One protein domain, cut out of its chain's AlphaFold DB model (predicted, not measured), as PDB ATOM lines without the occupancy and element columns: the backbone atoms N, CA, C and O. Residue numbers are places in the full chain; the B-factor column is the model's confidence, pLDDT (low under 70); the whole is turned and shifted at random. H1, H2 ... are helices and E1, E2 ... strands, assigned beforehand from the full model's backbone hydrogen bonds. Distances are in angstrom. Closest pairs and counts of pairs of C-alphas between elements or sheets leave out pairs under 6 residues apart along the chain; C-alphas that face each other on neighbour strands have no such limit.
ATOM      1  N   HIS A  77       6.730   6.367  32.110       91.31
ATOM      2  CA  HIS A  77       7.837   5.907  31.278       91.31
ATOM      3  C   HIS A  77       7.727   4.391  31.108       91.31
ATOM      4  O   HIS A  77       8.163   3.622  31.967       91.31
ATOM      5  N   ILE A  78       7.123   3.969  29.996       91.06
ATOM      6  CA  ILE A  78       6.851   2.557  29.716       91.06
ATOM      7  C   ILE A  78       8.004   1.940  28.916       91.06
ATOM      8  O   ILE A  78       8.335   2.391  27.819       91.06
ATOM      9  N   ILE A  79       8.583   0.865  29.447       90.31
ATOM     10  CA  ILE A  79       9.590   0.035  28.784       90.31
ATOM     11  C   ILE A  79       8.924  -1.279  28.375       90.31
ATOM     12  O   ILE A  79       8.635  -2.131  29.214       90.31
ATOM     13  N   LEU A  80       8.699  -1.459  27.074       88.75
ATOM     14  CA  LEU A  80       8.085  -2.669  26.528       88.75
ATOM     15  C   LEU A  80       9.153  -3.692  26.121       88.75
ATOM     16  O   LEU A  80       9.978  -3.436  25.242       88.75
ATOM     17  N   CYS A  81       9.114  -4.869  26.737       87.38
ATOM     18  CA  CYS A  81      10.025  -5.978  26.471       87.38
ATOM     19  C   CYS A  81       9.262  -7.107  25.778       87.38
ATOM     20  O   CYS A  81       8.420  -7.749  26.396       87.38
ATOM     21  N   LEU A  82       9.560  -7.366  24.505       87.06
ATOM     22  CA  LEU A  82       8.880  -8.395  23.714       87.06
ATOM     23  C   LEU A  82       9.803  -9.597  23.485       87.06
ATOM     24  O   LEU A  82      10.890  -9.438  22.927       87.06
ATOM     25  N   ASP A  83       9.357 -10.794  23.862       85.12
ATOM     26  CA  ASP A  83       9.983 -12.065  23.483       85.12
ATOM     27  C   ASP A  83       8.973 -13.016  22.855       85.12
ATOM     28  O   ASP A  83       8.393 -13.865  23.524       85.12
ATOM     29  N   LEU A  84       8.776 -12.894  21.547       78.00
ATOM     30  CA  LEU A  84       7.885 -13.764  20.775       78.00
ATOM     31  C   LEU A  84       8.675 -14.709  19.858       78.00
ATOM     32  O   LEU A  84       8.218 -15.058  18.772       78.00
ATOM     33  N   SER A  85       9.906 -15.058  20.244       72.19
ATOM     34  CA  SER A  85      10.786 -15.859  19.394       72.19
ATOM     35  C   SER A  85      10.177 -17.220  19.056       72.19
ATOM     36  O   SER A  85       9.752 -17.960  19.941       72.19
ATOM     37  N   ALA A  86      10.235 -17.590  17.773       60.06
ATOM     38  CA  ALA A  86       9.909 -18.940  17.313       60.06
ATOM     39  C   ALA A  86      10.921 -19.990  17.821       60.06
ATOM     40  O   ALA A  86      10.625 -21.184  17.882       60.06
ATOM     41  N   GLU A  87      12.126 -19.558  18.210       64.94
ATOM     42  CA  GLU A  87      13.139 -20.425  18.807       64.94
ATOM     43  C   GLU A  87      12.859 -20.647  20.297       64.94
ATOM     44  O   GLU A  87      13.278 -19.888  21.171       64.94
ATOM     45  N   ASP A 100      20.289  -5.011  31.600       49.94
ATOM     46  CA  ASP A 100      21.704  -5.395  31.442       49.94
ATOM     47  C   ASP A 100      22.585  -4.168  31.148       49.94
ATOM     48  O   ASP A 100      23.783  -4.157  31.452       49.94
ATOM     49  N   ARG A 101      21.993  -3.117  30.561       51.50
ATOM     50  CA  ARG A 101      22.725  -1.924  30.132       51.50
ATOM     51  C   ARG A 101      22.869  -0.833  31.176       51.50
ATOM     52  O   ARG A 101      23.743  -0.017  30.951       51.50
ATOM     53  N   GLN A 102      22.121  -0.823  32.282       47.72
ATOM     54  CA  GLN A 102      22.162   0.172  33.381       47.72
ATOM     55  C   GLN A 102      21.990   1.661  32.974       47.72
ATOM     56  O   GLN A 102      21.507   2.453  33.768       47.72
ATOM     57  N   GLU A 103      22.324   2.064  31.749       50.59
ATOM     58  CA  GLU A 103      22.598   3.451  31.370       50.59
ATOM     59  C   GLU A 103      21.344   4.284  31.067       50.59
ATOM     60  O   GLU A 103      21.464   5.497  30.945       50.59
ATOM     61  N   ASN A 104      20.143   3.690  30.999       58.12
ATOM     62  CA  ASN A 104      18.961   4.396  30.477       58.12
ATOM     63  C   ASN A 104      17.703   4.389  31.371       58.12
ATOM     64  O   ASN A 104      16.699   4.959  30.949       58.12
ATOM     65  N   VAL A 105      17.705   3.789  32.574       69.94
ATOM     66  CA  VAL A 105      16.561   3.944  33.509       69.94
ATOM     67  C   VAL A 105      16.900   4.981  34.554       69.94
ATOM     68  O   VAL A 105      17.598   4.701  35.525       69.94
ATOM     69  N   THR A 106      16.375   6.182  34.373       79.69
ATOM     70  CA  THR A 106      16.331   7.175  35.441       79.69
ATOM     71  C   THR A 106      15.091   6.907  36.282       79.69
ATOM     72  O   THR A 106      13.975   6.978  35.770       79.69
ATOM     73  N   LEU A 107      15.280   6.568  37.557       83.06
ATOM     74  CA  LEU A 107      14.180   6.498  38.512       83.06
ATOM     75  C   LEU A 107      13.774   7.914  38.947       83.06
ATOM     76  O   LEU A 107      14.639   8.792  39.054       83.06
ATOM     77  N   PRO A 108      12.482   8.152  39.219       81.62
ATOM     78  CA  PRO A 108      12.029   9.429  39.744       81.62
ATOM     79  C   PRO A 108      12.639   9.670  41.128       81.62
ATOM     80  O   PRO A 108      12.556   8.828  42.022       81.62
ATOM     81  N   HIS A 109      13.246  10.841  41.311       78.62
ATOM     82  CA  HIS A 109      13.647  11.309  42.631       78.62
ATOM     83  C   HIS A 109      12.472  12.042  43.272       78.62
ATOM     84  O   HIS A 109      11.925  12.970  42.672       78.62
ATOM     85  N   PRO A 118       7.149  12.870  39.859       88.12
ATOM     86  CA  PRO A 118       7.197  13.556  38.568       88.12
ATOM     87  C   PRO A 118       6.849  12.637  37.389       88.12
ATOM     88  O   PRO A 118       6.378  13.122  36.364       88.12
ATOM     89  N   TYR A 119       7.103  11.336  37.525       90.44
ATOM     90  CA  TYR A 119       6.717  10.264  36.609       90.44
ATOM     91  C   TYR A 119       6.862   8.917  37.331       90.44
ATOM     92  O   TYR A 119       7.506   8.842  38.379       90.44
ATOM     93  N   VAL A 120       6.312   7.853  36.753       92.69
ATOM     94  CA  VAL A 120       6.584   6.462  37.153       92.69
ATOM     95  C   VAL A 120       7.323   5.723  36.045       92.69
ATOM     96  O   VAL A 120       7.201   6.069  34.870       92.69
ATOM     97  N   VAL A 121       8.086   4.694  36.403       92.69
ATOM     98  CA  VAL A 121       8.728   3.794  35.440       92.69
ATOM     99  C   VAL A 121       7.992   2.467  35.466       92.69
ATOM    100  O   VAL A 121       7.833   1.863  36.521       92.69
ATOM    101  N   ARG A 122       7.561   1.989  34.303       94.19
ATOM    102  CA  ARG A 122       6.810   0.742  34.184       94.19
ATOM    103  C   ARG A 122       7.439  -0.155  33.137       94.19
ATOM    104  O   ARG A 122       7.588   0.245  31.986       94.19
ATOM    105  N   VAL A 123       7.799  -1.374  33.513       93.06
ATOM    106  CA  VAL A 123       8.275  -2.401  32.585       93.06
ATOM    107  C   VAL A 123       7.118  -3.337  32.277       93.06
ATOM    108  O   VAL A 123       6.537  -3.905  33.190       93.06
ATOM    109  N   ILE A 124       6.802  -3.517  30.997       95.12
ATOM    110  CA  ILE A 124       5.818  -4.504  30.544       95.12
ATOM    111  C   ILE A 124       6.567  -5.582  29.766       95.12
ATOM    112  O   ILE A 124       7.179  -5.294  28.735       95.12
ATOM    113  N   ILE A 125       6.531  -6.820  30.249       94.00
ATOM    114  CA  ILE A 125       7.134  -7.979  29.595       94.00
ATOM    115  C   ILE A 125       6.038  -8.771  28.893       94.00
ATOM    116  O   ILE A 125       5.140  -9.293  29.537       94.00
ATOM    117  N   VAL A 126       6.137  -8.920  27.575       94.56
ATOM    118  CA  VAL A 126       5.329  -9.885  26.823       94.56
ATOM    119  C   VAL A 126       6.217 -11.075  26.491       94.56
ATOM    120  O   VAL A 126       7.132 -10.962  25.669       94.56
ATOM    121  N   TYR A 127       5.967 -12.206  27.146       94.19
ATOM    122  CA  TYR A 127       6.770 -13.418  27.007       94.19
ATOM    123  C   TYR A 127       5.987 -14.499  26.270       94.19
ATOM    124  O   TYR A 127       4.893 -14.850  26.687       94.19
ATOM    125  N   GLY A 128       6.530 -15.016  25.172       92.81
ATOM    126  CA  GLY A 128       5.838 -15.923  24.252       92.81
ATOM    127  C   GLY A 128       6.381 -17.348  24.214       92.81
ATOM    128  O   GLY A 128       5.952 -18.133  23.367       92.81
ATOM    129  N   ARG A 129       7.377 -17.691  25.044       90.81
ATOM    130  CA  ARG A 129       8.043 -19.001  24.969       90.81
ATOM    131  C   ARG A 129       7.540 -19.950  26.035       90.81
ATOM    132  O   ARG A 129       7.486 -19.577  27.191       90.81
ATOM    133  N   SER A 130       7.283 -21.204  25.674       93.00
ATOM    134  CA  SER A 130       6.780 -22.206  26.632       93.00
ATOM    135  C   SER A 130       7.801 -23.254  27.064       93.00
ATOM    136  O   SER A 130       7.539 -24.009  27.989       93.00
ATOM    137  N   TYR A 131       8.975 -23.321  26.432       91.12
ATOM    138  CA  TYR A 131       9.977 -24.372  26.693       91.12
ATOM    139  C   TYR A 131      11.253 -23.855  27.364       91.12
ATOM    140  O   TYR A 131      12.117 -24.645  27.750       91.12
ATOM    141  N   CYS A 132      11.387 -22.538  27.499       88.00
ATOM    142  CA  CYS A 132      12.563 -21.881  28.043       88.00
ATOM    143  C   CYS A 132      12.138 -21.048  29.246       88.00
ATOM    144  O   CYS A 132      11.264 -20.204  29.116       88.00
ATOM    145  N   ILE A 133      12.749 -21.285  30.403       90.25
ATOM    146  CA  ILE A 133      12.574 -20.399  31.557       90.25
ATOM    147  C   ILE A 133      13.419 -19.150  31.303       90.25
ATOM    148  O   ILE A 133      14.596 -19.299  30.930       90.25
ATOM    149  N   PRO A 134      12.878 -17.935  31.503       88.12
ATOM    150  CA  PRO A 134      13.682 -16.730  31.421       88.12
ATOM    151  C   PRO A 134      14.887 -16.809  32.369       88.12
ATOM    152  O   PRO A 134      14.856 -17.428  33.432       88.12
ATOM    153  N   ARG A 135      16.003 -16.203  31.965       81.69
ATOM    154  CA  ARG A 135      17.228 -16.172  32.768       81.69
ATOM    155  C   ARG A 135      17.713 -14.745  32.893       81.69
ATOM    156  O   ARG A 135      17.859 -14.061  31.889       81.69
ATOM    157  N   MET A 136      18.029 -14.342  34.118       78.31
ATOM    158  CA  MET A 136      18.661 -13.059  34.411       78.31
ATOM    159  C   MET A 136      20.120 -13.275  34.799       78.31
ATOM    160  O   MET A 136      20.435 -14.170  35.591       78.31
ATOM    161  N   SER A 137      21.007 -12.450  34.242       81.44
ATOM    162  CA  SER A 137      22.399 -12.359  34.684       81.44
ATOM    163  C   SER A 137      22.457 -11.887  36.148       81.44
ATOM    164  O   SER A 137      21.519 -11.252  36.633       81.44
ATOM    165  N   THR A 138      23.548 -12.164  36.872       82.62
ATOM    166  CA  THR A 138      23.720 -11.664  38.253       82.62
ATOM    167  C   THR A 138      23.595 -10.140  38.312       82.62
ATOM    168  O   THR A 138      22.874  -9.611  39.149       82.62
ATOM    169  N   ARG A 139      24.204  -9.450  37.341       79.44
ATOM    170  CA  ARG A 139      24.117  -7.995  37.184       79.44
ATOM    171  C   ARG A 139      22.676  -7.521  36.970       79.44
ATOM    172  O   ARG A 139      22.251  -6.564  37.606       79.44
ATOM    173  N   ALA A 140      21.911  -8.193  36.108       80.69
ATOM    174  CA  ALA A 140      20.512  -7.846  35.872       80.69
ATOM    175  C   ALA A 140      19.647  -8.041  37.124       80.69
ATOM    176  O   ALA A 140      18.753  -7.237  37.359       80.69
ATOM    177  N   LYS A 141      19.921  -9.069  37.943       83.69
ATOM    178  CA  LYS A 141      19.226  -9.277  39.225       83.69
ATOM    179  C   LYS A 141      19.510  -8.157  40.225       83.69
ATOM    180  O   LYS A 141      18.585  -7.679  40.868       83.69
ATOM    181  N   GLU A 142      20.763  -7.719  40.331       85.31
ATOM    182  CA  GLU A 142      21.145  -6.593  41.196       85.31
ATOM    183  C   GLU A 142      20.449  -5.297  40.767       85.31
ATOM    184  O   GLU A 142      19.899  -4.581  41.600       85.31
ATOM    185  N   ILE A 143      20.426  -5.017  39.460       83.50
ATOM    186  CA  ILE A 143      19.752  -3.836  38.909       83.50
ATOM    187  C   ILE A 143      18.243  -3.928  39.132       83.50
ATOM    188  O   ILE A 143      17.641  -2.959  39.582       83.50
ATOM    189  N   PHE A 144      17.632  -5.084  38.871       86.50
ATOM    190  CA  PHE A 144      16.211  -5.291  39.129       86.50
ATOM    191  C   PHE A 144      15.868  -5.078  40.604       86.50
ATOM    192  O   PHE A 144      14.956  -4.325  40.897       86.50
ATOM    193  N   SER A 145      16.653  -5.637  41.528       87.69
ATOM    194  CA  SER A 145      16.453  -5.438  42.968       87.69
ATOM    195  C   SER A 145      16.519  -3.957  43.372       87.69
ATOM    196  O   SER A 145      15.713  -3.508  44.183       87.69
ATOM    197  N   GLN A 146      17.420  -3.170  42.770       86.94
ATOM    198  CA  GLN A 146      17.476  -1.718  42.992       86.94
ATOM    199  C   GLN A 146      16.255  -0.987  42.421       86.94
ATOM    200  O   GLN A 146      15.760  -0.053  43.047       86.94
ATOM    201  N   LEU A 147      15.779  -1.394  41.240       88.06
ATOM    202  CA  LEU A 147      14.584  -0.826  40.618       88.06
ATOM    203  C   LEU A 147      13.331  -1.147  41.441       88.06
ATOM    204  O   LEU A 147      12.586  -0.229  41.762       88.06
ATOM    205  N   SER A 148      13.145  -2.403  41.849       88.75
ATOM    206  CA  SER A 148      11.997  -2.864  42.643       88.75
ATOM    207  C   SER A 148      11.942  -2.264  44.048       88.75
ATOM    208  O   SER A 148      10.871  -2.182  44.634       88.75
ATOM    209  N   ALA A 149      13.065  -1.778  44.585       88.69
ATOM    210  CA  ALA A 149      13.068  -1.015  45.834       88.69
ATOM    211  C   ALA A 149      12.446   0.393  45.691       88.69
ATOM    212  O   ALA A 149      12.199   1.064  46.694       88.69
ATOM    213  N   CYS A 150      12.227   0.878  44.463       88.19
ATOM    214  CA  CYS A 150      11.592   2.164  44.206       88.19
ATOM    215  C   CYS A 150      10.060   2.016  44.173       88.19
ATOM    216  O   CYS A 150       9.551   1.304  43.311       88.19
ATOM    217  N   PRO A 151       9.296   2.769  44.988       88.75
ATOM    218  CA  PRO A 151       7.826   2.685  45.021       88.75
ATOM    219  C   PRO A 151       7.136   3.209  43.748       88.75
ATOM    220  O   PRO A 151       5.915   3.180  43.631       88.75
ATOM    221  N   TYR A 152       7.911   3.749  42.806       90.69
ATOM    222  CA  TYR A 152       7.436   4.298  41.536       90.69
ATOM    223  C   TYR A 152       7.931   3.487  40.334       90.69
ATOM    224  O   TYR A 152       7.831   3.948  39.193       90.69
ATOM    225  N   PHE A 153       8.493   2.307  40.596       92.50
ATOM    226  CA  PHE A 153       8.814   1.303  39.600       92.50
ATOM    227  C   PHE A 153       7.752   0.202  39.628       92.50
ATOM    228  O   PHE A 153       7.404  -0.297  40.691       92.50
ATOM    229  N   PHE A 154       7.261  -0.190  38.456       94.38
ATOM    230  CA  PHE A 154       6.247  -1.232  38.312       94.38
ATOM    231  C   PHE A 154       6.677  -2.255  37.266       94.38
ATOM    232  O   PHE A 154       7.236  -1.892  36.226       94.38
ATOM    233  N   LEU A 155       6.369  -3.524  37.517       95.06
ATOM    234  CA  LEU A 155       6.570  -4.621  36.578       95.06
ATOM    235  C   LEU A 155       5.223  -5.248  36.237       95.06
ATOM    236  O   LEU A 155       4.501  -5.669  37.124       95.06
ATOM    237  N   ASP A 156       4.926  -5.381  34.952       97.06
ATOM    238  CA  ASP A 156       3.826  -6.204  34.466       97.06
ATOM    239  C   ASP A 156       4.332  -7.271  33.514       97.06
ATOM    240  O   ASP A 156       5.269  -7.051  32.741       97.06
ATOM    241  N   VAL A 157       3.655  -8.409  33.524       96.94
ATOM    242  CA  VAL A 157       3.949  -9.542  32.662       96.94
ATOM    243  C   VAL A 157       2.674 -10.007  31.972       96.94
ATOM    244  O   VAL A 157       1.639 -10.222  32.595       96.94
ATOM    245  N   LEU A 158       2.775 -10.201  30.662       97.38
ATOM    246  CA  LEU A 158       1.820 -10.928  29.846       97.38
ATOM    247  C   LEU A 158       2.511 -12.164  29.271       97.38
ATOM    248  O   LEU A 158       3.275 -12.083  28.305       97.38
ATOM    249  N   TYR A 159       2.244 -13.312  29.879       96.81
ATOM    250  CA  TYR A 159       2.765 -14.598  29.450       96.81
ATOM    251  C   TYR A 159       1.812 -15.260  28.447       96.81
ATOM    252  O   TYR A 159       0.731 -15.733  28.795       96.81
ATOM    253  N   VAL A 160       2.211 -15.290  27.178       95.19
ATOM    254  CA  VAL A 160       1.493 -15.947  26.084       95.19
ATOM    255  C   VAL A 160       2.095 -17.332  25.866       95.19
ATOM    256  O   VAL A 160       3.250 -17.454  25.464       95.19
ATOM    257  N   HIS A 161       1.332 -18.387  26.135       93.88
ATOM    258  CA  HIS A 161       1.887 -19.734  26.234       93.88
ATOM    259  C   HIS A 161       1.130 -20.794  25.430       93.88
ATOM    260  O   HIS A 161      -0.049 -20.680  25.102       93.88
ATOM    261  N   GLU A 162       1.813 -21.888  25.112       92.00
ATOM    262  CA  GLU A 162       1.162 -23.106  24.645       92.00
ATOM    263  C   GLU A 162       0.355 -23.754  25.774       92.00
ATOM    264  O   GLU A 162       0.595 -23.514  26.961       92.00
ATOM    265  N   LEU A 163      -0.596 -24.621  25.415       92.94
ATOM    266  CA  LEU A 163      -1.308 -25.420  26.412       92.94
ATOM    267  C   LEU A 163      -0.288 -26.179  27.280       92.94
ATOM    268  O   LEU A 163       0.611 -26.812  26.716       92.94
ATOM    269  N   PRO A 164      -0.386 -26.104  28.621       92.81
ATOM    270  CA  PRO A 164       0.525 -26.815  29.506       92.81
ATOM    271  C   PRO A 164       0.616 -28.299  29.139       92.81
ATOM    272  O   PRO A 164      -0.394 -28.954  28.885       92.81
ATOM    273  N   SER A 165       1.838 -28.818  29.071       92.81
ATOM    274  CA  SER A 165       2.123 -30.220  28.762       92.81
ATOM    275  C   SER A 165       3.416 -30.646  29.445       92.81
ATOM    276  O   SER A 165       4.240 -29.804  29.783       92.81
ATOM    277  N   GLU A 166       3.650 -31.948  29.583       91.62
ATOM    278  CA  GLU A 166       4.895 -32.477  30.170       91.62
ATOM    279  C   GLU A 166       6.156 -32.096  29.375       91.62
ATOM    280  O   GLU A 166       7.272 -32.154  29.884       91.62
ATOM    281  N   MET A 167       5.986 -31.706  28.110       91.06
ATOM    282  CA  MET A 167       7.084 -31.315  27.229       91.06
ATOM    283  C   MET A 167       7.501 -29.858  27.415       91.06
ATOM    284  O   MET A 167       8.611 -29.491  27.021       91.06
ATOM    285  N   ASN A 168       6.613 -29.025  27.958       93.19
ATOM    286  CA  ASN A 168       6.837 -27.602  28.143       93.19
ATOM    287  C   ASN A 168       6.969 -27.257  29.631       93.19
ATOM    288  O   ASN A 168       6.802 -28.091  30.513       93.19
ATOM    289  N   ARG A 169       7.363 -26.017  29.901       94.19
ATOM    290  CA  ARG A 169       7.726 -25.517  31.228       94.19
ATOM    291  C   ARG A 169       6.808 -24.383  31.664       94.19
ATOM    292  O   ARG A 169       7.247 -23.487  32.376       94.19
ATOM    293  N   CYS A 170       5.547 -24.381  31.217       95.12
ATOM    294  CA  CYS A 170       4.650 -23.240  31.424       95.12
ATOM    295  C   CYS A 170       4.523 -22.846  32.896       95.12
ATOM    296  O   CYS A 170       4.594 -21.663  33.205       95.12
ATOM    297  N   LYS A 171       4.426 -23.836  33.789       95.12
ATOM    298  CA  LYS A 171       4.379 -23.595  35.230       95.12
ATOM    299  C   LYS A 171       5.666 -22.946  35.748       95.12
ATOM    300  O   LYS A 171       5.597 -21.893  36.357       95.12
ATOM    301  N   GLU A 172       6.830 -23.528  35.453       95.88
ATOM    302  CA  GLU A 172       8.132 -22.985  35.882       95.88
ATOM    303  C   GLU A 172       8.365 -21.554  35.363       95.88
ATOM    304  O   GLU A 172       9.026 -20.751  36.015       95.88
ATOM    305  N   ILE A 173       7.838 -21.236  34.178       95.19
ATOM    306  CA  ILE A 173       7.922 -19.903  33.576       95.19
ATOM    307  C   ILE A 173       6.999 -18.913  34.291       95.19
ATOM    308  O   ILE A 173       7.423 -17.797  34.576       95.19
ATOM    309  N   TYR A 174       5.759 -19.307  34.580       95.56
ATOM    310  CA  TYR A 174       4.821 -18.465  35.319       95.56
ATOM    311  C   TYR A 174       5.304 -18.218  36.756       95.56
ATOM    312  O   TYR A 174       5.356 -17.071  37.190       95.56
ATOM    313  N   ASP A 175       5.750 -19.273  37.447       95.56
ATOM    314  CA  ASP A 175       6.330 -19.191  38.792       95.56
ATOM    315  C   ASP A 175       7.533 -18.226  38.804       95.56
ATOM    316  O   ASP A 175       7.612 -17.356  39.664       95.56
ATOM    317  N   PHE A 176       8.408 -18.289  37.788       94.44
ATOM    318  CA  PHE A 176       9.526 -17.350  37.643       94.44
ATOM    319  C   PHE A 176       9.077 -15.881  37.600       94.44
ATOM    320  O   PHE A 176       9.762 -15.027  38.154       94.44
ATOM    321  N   PHE A 177       7.968 -15.565  36.926       94.50
ATOM    322  CA  PHE A 177       7.468 -14.191  36.858       94.50
ATOM    323  C   PHE A 177       6.800 -13.747  38.159       94.50
ATOM    324  O   PHE A 177       7.017 -12.612  38.573       94.50
ATOM    325  N   CYS A 178       6.064 -14.634  38.830       93.69
ATOM    326  CA  CYS A 178       5.526 -14.360  40.163       93.69
ATOM    327  C   CYS A 178       6.644 -14.060  41.171       93.69
ATOM    328  O   CYS A 178       6.544 -13.100  41.925       93.69
ATOM    329  N   ASP A 179       7.750 -14.810  41.123       92.31
ATOM    330  CA  ASP A 179       8.919 -14.587  41.984       92.31
ATOM    331  C   ASP A 179       9.602 -13.221  41.741       92.31
ATOM    332  O   ASP A 179      10.397 -12.772  42.564       92.31
ATOM    333  N   MET A 180       9.340 -12.555  40.608       89.94
ATOM    334  CA  MET A 180       9.867 -11.211  40.332       89.94
ATOM    335  C   MET A 180       9.038 -10.085  40.969       89.94
ATOM    336  O   MET A 180       9.545  -8.968  41.062       89.94
ATOM    337  N   ASP A 181       7.796 -10.344  41.383       89.81
ATOM    338  CA  ASP A 181       6.866  -9.351  41.940       89.81
ATOM    339  C   ASP A 181       6.383  -9.773  43.336       89.81
ATOM    340  O   ASP A 181       5.229 -10.146  43.538       89.81
ATOM    341  N   GLU A 182       7.294  -9.725  44.312       84.31
ATOM    342  CA  GLU A 182       7.040 -10.175  45.691       84.31
ATOM    343  C   GLU A 182       5.883  -9.420  46.385       84.31
ATOM    344  O   GLU A 182       5.197  -9.995  47.230       84.31
ATOM    345  N   GLU A 183       5.638  -8.156  46.020       85.75
ATOM    346  CA  GLU A 183       4.617  -7.290  46.641       85.75
ATOM    347  C   GLU A 183       3.240  -7.351  45.937       85.75
ATOM    348  O   GLU A 183       2.250  -6.780  46.421       85.75
ATOM    349  N   GLU A 184       3.148  -8.079  44.816       89.19
ATOM    350  CA  GLU A 184       1.951  -8.188  43.971       89.19
ATOM    351  C   GLU A 184       1.363  -6.810  43.590       89.19
ATOM    352  O   GLU A 184       0.155  -6.548  43.735       89.19
ATOM    353  N   ASP A 185       2.230  -5.891  43.168       89.44
ATOM    354  CA  ASP A 185       1.841  -4.561  42.676       89.44
ATOM    355  C   ASP A 185       1.737  -4.533  41.136       89.44
ATOM    356  O   ASP A 185       1.080  -3.670  40.529       89.44
ATOM    357  N   GLY A 186       2.353  -5.523  40.498       93.38
ATOM    358  CA  GLY A 186       2.263  -5.826  39.087       93.38
ATOM    359  C   GLY A 186       1.024  -6.622  38.696       93.38
ATOM    360  O   GLY A 186       0.292  -7.186  39.510       93.38
ATOM    361  N   PHE A 187       0.783  -6.675  37.393       96.94
ATOM    362  CA  PHE A 187      -0.134  -7.614  36.770       96.94
ATOM    363  C   PHE A 187       0.669  -8.780  36.192       96.94
ATOM    364  O   PHE A 187       1.451  -8.590  35.262       96.94
ATOM    365  N   MET A 188       0.456  -9.980  36.731       97.00
ATOM    366  CA  MET A 188       0.979 -11.248  36.220       97.00
ATOM    367  C   MET A 188      -0.149 -11.955  35.465       97.00
ATOM    368  O   MET A 188      -0.963 -12.675  36.049       97.00
ATOM    369  N   LEU A 189      -0.254 -11.676  34.167       97.12
ATOM    370  CA  LEU A 189      -1.321 -12.166  33.296       97.12
ATOM    371  C   LEU A 189      -0.803 -13.315  32.436       97.12
ATOM    372  O   LEU A 189       0.276 -13.221  31.854       97.12
ATOM    373  N   GLU A 190      -1.596 -14.373  32.287       96.50
ATOM    374  CA  GLU A 190      -1.296 -15.474  31.371       96.50
ATOM    375  C   GLU A 190      -2.450 -15.756  30.408       96.50
ATOM    376  O   GLU A 190      -3.636 -15.646  30.740       96.50
ATOM    377  N   VAL A 191      -2.097 -16.138  29.184       96.31
ATOM    378  CA  VAL A 191      -3.060 -16.544  28.168       96.31
ATOM    379  C   VAL A 191      -2.476 -17.615  27.266       96.31
ATOM    380  O   VAL A 191      -1.333 -17.534  26.825       96.31
ATOM    381  N   SER A 192      -3.302 -18.611  26.946       92.62
ATOM    382  CA  SER A 192      -2.959 -19.622  25.955       92.62
ATOM    383  C   SER A 192      -3.428 -19.223  24.548       92.62
ATOM    384  O   SER A 192      -3.021 -18.202  24.003       92.62
ATOM    385  N   ARG A 193      -4.331 -19.998  23.939       85.12
ATOM    386  CA  ARG A 193      -4.788 -19.823  22.547       85.12
ATOM    387  C   ARG A 193      -5.990 -18.884  22.391       85.12
ATOM    388  O   ARG A 193      -6.591 -18.841  21.322       85.12
ATOM    389  N   SER A 194      -6.380 -18.164  23.442       93.62
ATOM    390  CA  SER A 194      -7.552 -17.287  23.404       93.62
ATOM    391  C   SER A 194      -7.169 -15.873  22.975       93.62
ATOM    392  O   SER A 194      -6.628 -15.095  23.757       93.62
ATOM    393  N   THR A 195      -7.489 -15.529  21.730       92.81
ATOM    394  CA  THR A 195      -7.286 -14.180  21.188       92.81
ATOM    395  C   THR A 195      -8.100 -13.126  21.940       92.81
ATOM    396  O   THR A 195      -7.582 -12.052  22.221       92.81
ATOM    397  N   THR A 196      -9.343 -13.435  22.321       95.25
ATOM    398  CA  THR A 196     -10.181 -12.515  23.106       95.25
ATOM    399  C   THR A 196      -9.532 -12.202  24.448       95.25
ATOM    400  O   THR A 196      -9.275 -11.040  24.734       95.25
ATOM    401  N   ARG A 197      -9.133 -13.232  25.210       95.12
ATOM    402  CA  ARG A 197      -8.460 -13.023  26.501       95.12
ATOM    403  C   ARG A 197      -7.129 -12.294  26.364       95.12
ATOM    404  O   ARG A 197      -6.765 -11.527  27.247       95.12
ATOM    405  N   LEU A 198      -6.399 -12.520  25.271       95.44
ATOM    406  CA  LEU A 198      -5.181 -11.767  24.980       95.44
ATOM    407  C   LEU A 198      -5.489 -10.268  24.868       95.44
ATOM    408  O   LEU A 198      -4.800  -9.460  25.485       95.44
ATOM    409  N   PHE A 199      -6.530  -9.896  24.121       95.94
ATOM    410  CA  PHE A 199      -6.953  -8.502  24.012       95.94
ATOM    411  C   PHE A 199      -7.484  -7.942  25.334       95.94
ATOM    412  O   PHE A 199      -7.138  -6.811  25.672       95.94
ATOM    413  N   ASP A 200      -8.229  -8.728  26.111       95.75
ATOM    414  CA  ASP A 200      -8.707  -8.323  27.437       95.75
ATOM    415  C   ASP A 200      -7.533  -8.012  28.378       95.75
ATOM    416  O   ASP A 200      -7.516  -6.985  29.056       95.75
ATOM    417  N   HIS A 201      -6.498  -8.858  28.380       96.75
ATOM    418  CA  HIS A 201      -5.286  -8.633  29.167       96.75
ATOM    419  C   HIS A 201      -4.496  -7.413  28.685       96.75
ATOM    420  O   HIS A 201      -4.039  -6.618  29.503       96.75
ATOM    421  N   MET A 202      -4.386  -7.199  27.372       95.19
ATOM    422  CA  MET A 202      -3.769  -5.983  26.829       95.19
ATOM    423  C   MET A 202      -4.552  -4.721  27.220       95.19
ATOM    424  O   MET A 202      -3.938  -3.702  27.531       95.19
ATOM    425  N   ALA A 203      -5.885  -4.786  27.258       96.31
ATOM    426  CA  ALA A 203      -6.728  -3.689  27.725       96.31
ATOM    427  C   ALA A 203      -6.541  -3.423  29.227       96.31
ATOM    428  O   ALA A 203      -6.417  -2.266  29.629       96.31
ATOM    429  N   ALA A 204      -6.430  -4.470  30.052       95.69
ATOM    430  CA  ALA A 204      -6.124  -4.340  31.478       95.69
ATOM    431  C   ALA A 204      -4.784  -3.621  31.724       95.69
ATOM    432  O   ALA A 204      -4.673  -2.793  32.630       95.69
ATOM    433  N   LEU A 205      -3.781  -3.867  30.873       96.00
ATOM    434  CA  LEU A 205      -2.479  -3.200  30.945       96.00
ATOM    435  C   LEU A 205      -2.529  -1.703  30.584       96.00
ATOM    436  O   LEU A 205      -1.551  -1.003  30.827       96.00
ATOM    437  N   VAL A 206      -3.630  -1.162  30.066       94.38
ATOM    438  CA  VAL A 206      -3.748   0.292  29.837       94.38
ATOM    439  C   VAL A 206      -3.907   1.064  31.154       94.38
ATOM    440  O   VAL A 206      -3.611   2.254  31.207       94.38
ATOM    441  N   ALA A 207      -4.349   0.409  32.230       93.81
ATOM    442  CA  ALA A 207      -4.575   1.073  33.507       93.81
ATOM    443  C   ALA A 207      -3.259   1.556  34.146       93.81
ATOM    444  O   ALA A 207      -2.310   0.784  34.301       93.81
ATOM    445  N   HIS A 208      -3.234   2.828  34.557       93.12
ATOM    446  CA  HIS A 208      -2.077   3.453  35.199       93.12
ATOM    447  C   HIS A 208      -1.754   2.752  36.537       93.12
ATOM    448  O   HIS A 208      -2.659   2.585  37.364       93.12
ATOM    449  N   PRO A 209      -0.486   2.401  36.827       93.06
ATOM    450  CA  PRO A 209      -0.126   1.597  37.998       93.06
ATOM    451  C   PRO A 209      -0.497   2.245  39.344       93.06
ATOM    452  O   PRO A 209      -1.015   1.566  40.218       93.06
ATOM    453  N   LEU A 210      -0.351   3.571  39.494       90.56
ATOM    454  CA  LEU A 210      -0.788   4.293  40.711       90.56
ATOM    455  C   LEU A 210      -2.313   4.448  40.872       90.56
ATOM    456  O   LEU A 210      -2.764   4.975  41.886       90.56
TER     457      LEU A 210
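AT A GLANCE: This is residues 77 to 87, 100 to 109 and 118 to 210 of the 227 residues of a protein of Stylophora pistillata (UniProt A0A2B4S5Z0). A twisted sheet of four parallel strands forms the core, with H2 over one face and H3 over the other, both above the half made by E3 and E4. H1 packs on the sheet by its residues 144 to 148, chiefly at E3, while no named helix covers edge strand E1. The printed part has 114 residues with three named helices and four named strands, in the order E1, E2, H1, E3, H2, E4, H3; the sheet's order is E1, E2, E3, E4, and the class is mixed, helices and strands. The whole is compact, with a radius of gyration of the C-alphas of 14.5 A and spans of 45 by 32 by 24 A.

IN THESE COORDINATES: E1, residues 77 to 83, begins at C-alpha 77 at (7.837, 5.907, 31.278) and is 19.7 A long. E2, residues 120 to 127, measures 22.3 A. H1, residues 138 to 148, measures 15.3 A and begins at C-alpha 138 at (23.720, -11.664, 38.253). E3, residues 153 to 160, measures 23.1 A. H2, residues 170 to 178, measures 12.5 A. E4, residues 188 to 191, measures 10.4 A. H3, residues 195 to 204, measures 14.3 A and ends at C-alpha 204 at (-6.124, -4.340, 31.478).

HOW THE PARTS SIT: E1 and E2 are parallel at 11 degrees, with N 79 and O 122 within hydrogen-bond range at 2.8 A. E2 and E3 are parallel at 16 degrees, with N 156 and O 123 at 2.8 A. E3 and E4 are parallel at 16 degrees, with N 159 and O 189 at 2.8 A. E2, H1, E3 and E3, H2, E4 are strand-helix-strand units, each two parallel neighbour strands with a helix between them in the chain, and both crossovers are right-handed. H1 is on the sheet; its closest C-alphas with E3 are those of Leu 147 and Phe 153, 6.2 A apart. H2 is on the sheet at a height over the sheet of 9.6 A, over E3 and E4, and runs along the strands, at 4 degrees to E3 on the local plane; its closest C-alphas with E4 are those of Cys 178 and Met 188, 6.8 A apart. H3 lies on the opposite face from H2, giving three layers, helices on both faces of a sheet. Its height over the sheet is 9.2 A; it lies over E4 and only just over E3, with 3 of its 10 C-alphas on E3, and runs along the strands, at 5 degrees to E4 on the local plane. The closest C-alphas of E4 and H3 are those of Val 191 and Leu 198, 6.1 A apart. H1, H2 and H3 are apart from one another. In all three helices every O i to N i+4 pair is within hydrogen-bond range.

THE WHOLE: The two C-alphas farthest apart are those of Pro 118 and Glu 166, 46.8 A. Residues 88 to 99 are not printed, with 21.4 A from C-alpha 87 to C-alpha 100, and residues 110 to 117 are not printed, with 7.9 A from C-alpha 109 to C-alpha 118. Of the links that are printed whole none is long; H1 to E3 and E4 to H3 are tight. Mean pLDDT of the printed part is 88.4, and residues 86 to 87 and 100 to 105 are under 70.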